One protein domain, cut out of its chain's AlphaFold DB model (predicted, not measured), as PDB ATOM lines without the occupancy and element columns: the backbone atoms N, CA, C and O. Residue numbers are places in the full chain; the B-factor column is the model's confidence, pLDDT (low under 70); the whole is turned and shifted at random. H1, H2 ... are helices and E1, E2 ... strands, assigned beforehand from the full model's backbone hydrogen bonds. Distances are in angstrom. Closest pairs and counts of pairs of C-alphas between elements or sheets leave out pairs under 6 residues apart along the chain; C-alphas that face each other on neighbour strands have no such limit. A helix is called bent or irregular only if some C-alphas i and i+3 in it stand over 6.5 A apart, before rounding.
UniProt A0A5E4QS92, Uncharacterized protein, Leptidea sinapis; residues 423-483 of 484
ATOM      1  N   ARG A 423     -26.422  34.176  25.446       90.81
ATOM      2  CA  ARG A 423     -26.104  35.141  26.498       90.81
ATOM      3  C   ARG A 423     -26.251  34.498  27.859       90.81
ATOM      4  O   ARG A 423     -27.284  33.887  28.130       90.81
ATOM      5  N   ILE A 424     -25.260  34.663  28.724       91.31
ATOM      6  CA  ILE A 424     -25.260  34.054  30.054       91.31
ATOM      7  C   ILE A 424     -24.700  35.017  31.101       91.31
ATOM      8  O   ILE A 424     -23.669  35.650  30.897       91.31
ATOM      9  N   ASP A 425     -25.396  35.148  32.228       91.31
ATOM     10  CA  ASP A 425     -24.867  35.802  33.429       91.31
ATOM     11  C   ASP A 425     -23.957  34.838  34.196       91.31
ATOM     12  O   ASP A 425     -24.300  33.669  34.371       91.31
ATOM     13  N   LEU A 426     -22.835  35.334  34.719       89.75
ATOM     14  CA  LEU A 426     -21.893  34.556  35.527       89.75
ATOM     15  C   LEU A 426     -22.505  34.027  36.829       89.75
ATOM     16  O   LEU A 426     -22.067  33.006  37.347       89.75
ATOM     17  N   LYS A 427     -23.543  34.676  37.369       89.31
ATOM     18  CA  LYS A 427     -24.307  34.125  38.509       89.31
ATOM     19  C   LYS A 427     -25.356  33.096  38.078       89.31
ATOM     20  O   LYS A 427     -26.101  32.571  38.903       89.31
ATOM     21  N   GLY A 428     -25.466  32.844  36.777       88.06
ATOM     22  CA  GLY A 428     -26.427  31.929  36.187       88.06
ATOM     23  C   GLY A 428     -27.871  32.403  36.302       88.06
ATOM     24  O   GLY A 428     -28.765  31.584  36.127       88.06
ATOM     25  N   ASN A 429     -28.141  33.670  36.635       91.06
ATOM     26  CA  ASN A 429     -29.502  34.178  36.845       91.06
ATOM     27  C   ASN A 429     -30.268  34.426  35.542       91.06
ATOM     28  O   ASN A 429     -31.498  34.395  35.539       91.06
ATOM     29  N   ILE A 430     -29.545  34.688  34.455       91.88
ATOM     30  CA  ILE A 430     -30.102  34.959  33.135       91.88
ATOM     31  C   ILE A 430     -29.358  34.095  32.126       91.88
ATOM     32  O   ILE A 430     -28.128  34.110  32.090       91.88
ATOM     33  N   VAL A 431     -30.107  33.360  31.310       93.50
ATOM     34  CA  VAL A 431     -29.576  32.585  30.188       93.50
ATOM     35  C   VAL A 431     -30.516  32.778  29.007       93.50
ATOM     36  O   VAL A 431     -31.710  32.546  29.141       93.50
ATOM     37  N   ALA A 432     -30.020  33.228  27.863       92.31
ATOM     38  CA  ALA A 432     -30.834  33.460  26.676       92.31
ATOM     39  C   ALA A 432     -30.132  32.909  25.446       92.31
ATOM     40  O   ALA A 432     -28.956  33.183  25.255       92.31
ATOM     41  N   THR A 433     -30.835  32.160  24.608       90.38
ATOM     42  CA  THR A 433     -30.283  31.639  23.355       90.38
ATOM     43  C   THR A 433     -31.315  31.738  22.251       90.38
ATOM     44  O   THR A 433     -32.491  31.450  22.465       90.38
ATOM     45  N   ASN A 434     -30.877  32.123  21.059       84.94
ATOM     46  CA  ASN A 434     -31.744  32.132  19.881       84.94
ATOM     47  C   ASN A 434     -31.744  30.776  19.169       84.94
ATOM     48  O   ASN A 434     -32.631  30.508  18.360       84.94
ATOM     49  N   VAL A 435     -30.758  29.925  19.467       85.38
ATOM     50  CA  VAL A 435     -30.595  28.616  18.836       85.38
ATOM     51  C   VAL A 435     -30.928  27.490  19.817       85.38
ATOM     52  O   VAL A 435     -30.505  27.543  20.980       85.38
ATOM     53  N   PRO A 436     -31.669  26.461  19.373       85.94
ATOM     54  CA  PRO A 436     -31.811  25.232  20.138       85.94
ATOM     55  C   PRO A 436     -30.469  24.487  20.194       85.94
ATOM     56  O   PRO A 436     -29.628  24.623  19.307       85.94
ATOM     57  N   CYS A 437     -30.274  23.686  21.239       86.38
ATOM     58  CA  CYS A 437     -29.121  22.807  21.441       86.38
ATOM     59  C   CYS A 437     -27.758  23.518  21.329       86.38
ATOM     60  O   CYS A 437     -26.820  22.997  20.727       86.38
ATOM     61  N   HIS A 438     -27.637  24.719  21.902       89.19
ATOM     62  CA  HIS A 438     -26.404  25.506  21.829       89.19
ATOM     63  C   HIS A 438     -25.192  24.736  22.391       89.19
ATOM     64  O   HIS A 438     -25.197  24.346  23.557       89.19
ATOM     65  N   ALA A 439     -24.112  24.591  21.616       88.12
ATOM     66  CA  ALA A 439     -22.964  23.738  21.956       88.12
ATOM     67  C   ALA A 439     -22.392  23.975  23.371       88.12
ATOM     68  O   ALA A 439     -22.156  23.016  24.101       88.12
ATOM     69  N   PHE A 440     -22.257  25.237  23.794       90.81
ATOM     70  CA  PHE A 440     -21.796  25.586  25.147       90.81
ATOM     71  C   PHE A 440     -22.718  25.086  26.277       90.81
ATOM     72  O   PHE A 440     -22.251  24.664  27.329       90.81
ATOM     73  N   LEU A 441     -24.041  25.082  26.083       91.75
ATOM     74  CA  LEU A 441     -24.943  24.486  27.076       91.75
ATOM     75  C   LEU A 441     -24.770  22.960  27.115       91.75
ATOM     76  O   LEU A 441     -24.862  22.354  28.179       91.75
ATOM     77  N   GLY A 442     -24.447  22.349  25.971       89.50
ATOM     78  CA  GLY A 442     -24.091  20.936  25.883       89.50
ATOM     79  C   GLY A 442     -22.829  20.597  26.679       89.50
ATOM     80  O   GLY A 442     -22.829  19.607  27.411       89.50
ATOM     81  N   THR A 443     -21.784  21.432  26.601       90.12
ATOM     82  CA  THR A 443     -20.562  21.236  27.404       90.12
ATOM     83  C   THR A 443     -20.839  21.404  28.892       90.12
ATOM     84  O   THR A 443     -20.447  20.535  29.668       90.12
ATOM     85  N   ILE A 444     -21.631  22.413  29.274       92.81
ATOM     86  CA  ILE A 444     -22.111  22.598  30.652       92.81
ATOM     87  C   ILE A 444     -22.801  21.333  31.178       92.81
ATOM     88  O   ILE A 444     -22.513  20.894  32.289       92.81
ATOM     89  N   PHE A 445     -23.702  20.720  30.402       92.25
ATOM     90  CA  PHE A 445     -24.399  19.511  30.849       92.25
ATOM     91  C   PHE A 445     -23.481  18.295  30.946       92.25
ATOM     92  O   PHE A 445     -23.626  17.495  31.869       92.25
ATOM     93  N   ASN A 446     -22.540  18.149  30.015       90.62
ATOM     94  CA  ASN A 446     -21.595  17.039  30.033       90.62
ATOM     95  C   ASN A 446     -20.635  17.136  31.229       90.62
ATOM     96  O   ASN A 446     -20.409  16.158  31.940       90.62
ATOM     97  N   ASN A 447     -20.118  18.335  31.486       89.81
ATOM     98  CA  ASN A 447     -19.111  18.563  32.516       89.81
ATOM     99  C   ASN A 447     -19.708  18.740  33.916       89.81
ATOM    100  O   ASN A 447     -19.000  18.539  34.900       89.81
ATOM    101  N   ALA A 448     -21.022  18.970  34.029       87.31
ATOM    102  CA  ALA A 448     -21.744  18.951  35.303       87.31
ATOM    103  C   ALA A 448     -21.477  17.678  36.133       87.31
ATOM    104  O   ALA A 448     -21.514  17.713  37.359       87.31
ATOM    105  N   ILE A 449     -21.187  16.549  35.476       82.75
ATOM    106  CA  ILE A 449     -20.890  15.260  36.126       82.75
ATOM    107  C   ILE A 449     -19.529  15.278  36.838       82.75
ATOM    108  O   ILE A 449     -19.337  14.577  37.831       82.75
ATOM    109  N   HIS A 450     -18.583  16.062  36.326       81.69
ATOM    110  CA  HIS A 450     -17.203  16.138  36.808       81.69
ATOM    111  C   HIS A 450     -16.969  17.288  37.791       81.69
ATOM    112  O   HIS A 450     -15.832  17.541  38.178       81.69
ATOM    113  N   PHE A 451     -18.046  17.957  38.196       78.00
ATOM    114  CA  PHE A 451     -18.019  19.077  39.115       78.00
ATOM    115  C   PHE A 451     -17.333  18.745  40.455       78.00
ATOM    116  O   PHE A 451     -17.549  17.678  41.043       78.00
ATOM    117  N   ILE A 452     -16.550  19.700  40.964       72.81
ATOM    118  CA  ILE A 452     -15.850  19.618  42.248       72.81
ATOM    119  C   ILE A 452     -16.695  20.320  43.316       72.81
ATOM    120  O   ILE A 452     -17.011  21.492  43.172       72.81
ATOM    121  N   ARG A 453     -17.023  19.627  44.420       71.81
ATOM    122  CA  ARG A 453     -18.002  20.052  45.455       71.81
ATOM    123  C   ARG A 453     -17.851  21.481  46.014       71.81
ATOM    124  O   ARG A 453     -18.817  21.990  46.578       71.81
ATOM    125  N   GLU A 454     -16.685  22.103  45.882       79.62
ATOM    126  CA  GLU A 454     -16.350  23.413  46.454       79.62
ATOM    127  C   GLU A 454     -16.532  24.596  45.485       79.62
ATOM    128  O   GLU A 454     -16.538  25.744  45.924       79.62
ATOM    129  N   GLU A 455     -16.716  24.350  44.188       85.38
ATOM    130  CA  GLU A 455     -16.809  25.414  43.182       85.38
ATOM    131  C   GLU A 455     -18.155  26.166  43.237       85.38
ATOM    132  O   GLU A 455     -19.224  25.596  43.488       85.38
ATOM    133  N   THR A 456     -18.139  27.476  42.981       90.69
ATOM    134  CA  THR A 456     -19.382  28.245  42.817       90.69
ATOM    135  C   THR A 456     -19.935  28.103  41.396       90.69
ATOM    136  O   THR A 456     -19.219  27.739  40.465       90.69
ATOM    137  N   VAL A 457     -21.219  28.434  41.186       90.06
ATOM    138  CA  VAL A 457     -21.814  28.475  39.831       90.06
ATOM    139  C   VAL A 457     -21.017  29.403  38.910       90.06
ATOM    140  O   VAL A 457     -20.864  29.119  37.727       90.06
ATOM    141  N   THR A 458     -20.473  30.490  39.459       91.38
ATOM    142  CA  THR A 458     -19.636  31.434  38.720       91.38
ATOM    143  C   THR A 458     -18.302  30.823  38.316       91.38
ATOM    144  O   THR A 458     -17.949  30.914  37.143       91.38
ATOM    145  N   ASP A 459     -17.608  30.146  39.231       90.62
ATOM    146  CA  ASP A 459     -16.335  29.473  38.927       90.62
ATOM    147  C   ASP A 459     -16.528  28.360  37.892       90.62
ATOM    148  O   ASP A 459     -15.742  28.219  36.954       90.62
ATOM    149  N   PHE A 460     -17.633  27.624  38.007       91.69
ATOM    150  CA  PHE A 460     -18.019  26.606  37.040       91.69
ATOM    151  C   PHE A 460     -18.288  27.209  35.651       91.69
ATOM    152  O   PHE A 460     -17.738  26.746  34.659       91.69
ATOM    153  N   ILE A 461     -19.067  28.292  35.545       91.19
ATOM    154  CA  ILE A 461     -19.307  28.951  34.247       91.19
ATOM    155  C   ILE A 461     -17.997  29.502  33.665       91.19
ATOM    156  O   ILE A 461     -17.763  29.372  32.466       91.19
ATOM    157  N   ILE A 462     -17.132  30.099  34.488       90.69
ATOM    158  CA  ILE A 462     -15.845  30.660  34.051       90.69
ATOM    159  C   ILE A 462     -14.897  29.565  33.552       90.69
ATOM    160  O   ILE A 462     -14.249  29.750  32.518       90.69
ATOM    161  N   SER A 463     -14.801  28.442  34.261       90.12
ATOM    162  CA  SER A 463     -13.954  27.315  33.856       90.12
ATOM    163  C   SER A 463     -14.458  26.681  32.560       90.12
ATOM    164  O   SER A 463     -13.668  26.487  31.635       90.12
ATOM    165  N   GLU A 464     -15.771  26.485  32.429       90.62
ATOM    166  CA  GLU A 464     -16.396  25.978  31.206       90.62
ATOM    167  C   GLU A 464     -16.232  26.935  30.024       90.62
ATOM    168  O   GLU A 464     -15.914  26.498  28.919       90.62
ATOM    169  N   LEU A 465     -16.386  28.246  30.234       88.94
ATOM    170  CA  LEU A 465     -16.094  29.250  29.206       88.94
ATOM    171  C   LEU A 465     -14.622  29.195  28.809       88.94
ATOM    172  O   LEU A 465     -14.298  29.187  27.628       88.94
ATOM    173  N   SER A 466     -13.716  29.113  29.777       88.12
ATOM    174  CA  SER A 466     -12.282  29.045  29.499       88.12
ATOM    175  C   SER A 466     -11.930  27.791  28.697       88.12
ATOM    176  O   SER A 466     -11.128  27.872  27.773       88.12
ATOM    177  N   PHE A 467     -12.573  26.657  28.974       86.69
ATOM    178  CA  PHE A 467     -12.407  25.441  28.183       86.69
ATOM    179  C   PHE A 467     -13.007  25.585  26.776       86.69
ATOM    180  O   PHE A 467     -12.326  25.336  25.784       86.69
ATOM    181  N   PHE A 468     -14.254  26.049  26.675       86.19
ATOM    182  CA  PHE A 468     -14.978  26.184  25.409       86.19
ATOM    183  C   PHE A 468     -14.337  27.208  24.461       86.19
ATOM    184  O   PHE A 468     -14.305  27.005  23.249       86.19
ATOM    185  N   CYS A 469     -13.789  28.299  25.003       85.12
ATOM    186  CA  CYS A 469     -13.145  29.362  24.236       85.12
ATOM    187  C   CYS A 469     -11.629  29.146  24.034       85.12
ATOM    188  O   CYS A 469     -10.951  30.084  23.615       85.12
ATOM    189  N   ASN A 470     -11.064  27.975  24.369       82.69
ATOM    190  CA  ASN A 470      -9.612  27.715  24.347       82.69
ATOM    191  C   ASN A 470      -8.775  28.755  25.131       82.69
ATOM    192  O   ASN A 470      -7.686  29.147  24.716       82.69
ATOM    193  N   GLY A 471      -9.294  29.231  26.262       68.81
ATOM    194  CA  GLY A 471      -8.614  30.141  27.185       68.81
ATOM    195  C   GLY A 471      -8.701  31.627  26.831       68.81
ATOM    196  O   GLY A 471      -8.290  32.456  27.637       68.81
ATOM    197  N   VAL A 472      -9.263  31.997  25.672       70.81
ATOM    198  CA  VAL A 472      -9.380  33.399  25.239       70.81
ATOM    199  C   VAL A 472     -10.853  33.773  25.059       70.81
ATOM    200  O   VAL A 472     -11.511  33.376  24.100       70.81
ATOM    201  N   TRP A 473     -11.400  34.577  25.974       64.62
ATOM    202  CA  TRP A 473     -12.827  34.943  25.945       64.62
ATOM    203  C   TRP A 473     -13.211  35.751  24.698       64.62
ATOM    204  O   TRP A 473     -14.322  35.612  24.195       64.62
ATOM    205  N   SER A 474     -12.282  36.531  24.136       63.00
ATOM    206  CA  SER A 474     -12.514  37.277  22.892       63.00
ATOM    207  C   SER A 474     -12.620  36.385  21.650       63.00
ATOM    208  O   SER A 474     -13.149  36.833  20.634       63.00
ATOM    209  N   SER A 475     -12.170  35.124  21.714       62.38
ATOM    210  CA  SER A 475     -12.356  34.156  20.625       62.38
ATOM    211  C   SER A 475     -13.656  33.362  20.721       62.38
ATOM    212  O   SER A 475     -13.965  32.608  19.795       62.38
ATOM    213  N   CYS A 476     -14.441  33.544  21.787       73.81
ATOM    214  CA  CYS A 476     -15.720  32.865  21.935       73.81
ATOM    215  C   CYS A 476     -16.769  33.445  20.985       73.81
ATOM    216  O   CYS A 476     -17.515  34.368  21.306       73.81
ATOM    217  N   LYS A 477     -16.819  32.904  19.767       73.88
ATOM    218  CA  LYS A 477     -17.862  33.255  18.805       73.88
ATOM    219  C   LYS A 477     -19.199  32.706  19.295       73.88
ATOM    220  O   LYS A 477     -19.327  31.511  19.537       73.88
ATOM    221  N   GLY A 478     -20.190  33.587  19.407       74.38
ATOM    222  CA  GLY A 478     -21.573  33.208  19.698       74.38
ATOM    223  C   GLY A 478     -21.952  33.165  21.179       74.38
ATOM    224  O   GLY A 478     -23.129  32.975  21.455       74.38
ATOM    225  N   VAL A 479     -21.030  33.406  22.120       82.88
ATOM    226  CA  VAL A 479     -21.347  33.491  23.558       82.88
ATOM    227  C   VAL A 479     -21.019  34.884  24.086       82.88
ATOM    228  O   VAL A 479     -19.893  35.351  23.953       82.88
ATOM    229  N   ASP A 480     -22.001  35.543  24.692       84.00
ATOM    230  CA  ASP A 480     -21.868  36.864  25.306       84.00
ATOM    231  C   ASP A 480     -22.119  36.767  26.815       84.00
ATOM    232  O   ASP A 480     -23.159  36.289  27.279       84.00
ATOM    233  N   VAL A 481     -21.112  37.171  27.587       84.19
ATOM    234  CA  VAL A 481     -21.092  37.029  29.042       84.19
ATOM    235  C   VAL A 481     -21.543  38.335  29.673       84.19
ATOM    236  O   VAL A 481     -20.936  39.391  29.498       84.19
ATOM    237  N   ILE A 482     -22.608  38.260  30.460       80.81
ATOM    238  CA  ILE A 482     -23.198  39.413  31.123       80.81
ATOM    239  C   ILE A 482     -22.462  39.645  32.451       80.81
ATOM    240  O   ILE A 482     -22.705  38.944  33.428       80.81
ATOM    241  N   LEU A 483     -21.597  40.659  32.507       74.94
ATOM    242  CA  LEU A 483     -20.866  41.055  33.722       74.94
ATOM    243  C   LEU A 483     -21.724  41.976  34.596       74.94
ATOM    244  O   LEU A 483     -22.148  43.028  34.113       74.94
TER     245      LEU A 483
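AT A GLANCE: This is residues 423 to 483 of the 484 residues of an uncharacterized protein of Leptidea sinapis (UniProt A0A5E4QS92). What does the domain look like? A small three-stranded sheet and two helices make a triangle: the sheet, with the hairpin E1 and E2, is one corner, and H1 and H2 are the other two. H2, nearest the mean of the C-alphas, packs on residues 440 to 444 of H1 at a steep tilt and only grazes the sheet, while H1 is not on it. What is the make-up? The printed part has 61 residues, with E1, E2, H1, H2 and E3 in that order along it; the sheet runs E2, E1, E3 and is mixed, and the class is mixed, helices and strands. The whole is compact and rounded, with a radius of gyration of the C-alphas of 11.1 A and spans of 31 by 23 by 21 A.

HOW THE PARTS SIT: How is the sheet paired? E1, residues 423 to 425, and E2, residues 430 to 433, form an antiparallel hairpin, with N 423 and O 432 2.7 A apart, within hydrogen-bond range. E3, residues 479 to 482, is parallel to E1 at 34 degrees, with N 482 and O 424 2.9 A apart, also within range; E1 is the inner strand. How do the helices stand? H1, residues 439 to 450, touches H2, residues 457 to 468, with its residues 440 to 444 alone; the closest C-alphas are those of Ile 444 and Glu 464, 6.7 A apart. They run opposite ways at a steep tilt of 61 degrees. Every O i to N i+4 pair is within hydrogen-bond range in H2, and 6 of 8 in H1. How do they stand to the sheet? H2 only grazes it, with residues 458 to 468, and is near E3. H1 is not on it; H1 and E3 are only just apart, closest 8.1 A.

IN THESE COORDINATES: Where does the printed part begin? E1 starts with C-alpha 423 at (-26.104, 35.141, 26.498), and E2 follows, 10.3 A from first to last C-alpha. Where are the helices? H1 starts with C-alpha 439 at (-22.964, 23.738, 21.956) and is 17.7 A long; it is neither bent nor irregular, but only just: C-alphas 446 and 449 are 6.4 A apart. H2 is 16.1 A long. Where does the last strand end? E3, 9.8 A long, ends with C-alpha 482 at (-23.198, 39.413, 31.123).

THE WHOLE: How large is it? The two C-alphas farthest apart, those of Asn 434 and Glu 454, are 31.9 A apart. Is it unbroken? The printed part has no cut; the links E1 to E2 and E2 to H1 are tight, and H1 to H2 and H2 to E3 are short. Where is confidence low? The mean pLDDT of the printed part is 84.9, and residues 471 and 473 to 475 are under 70.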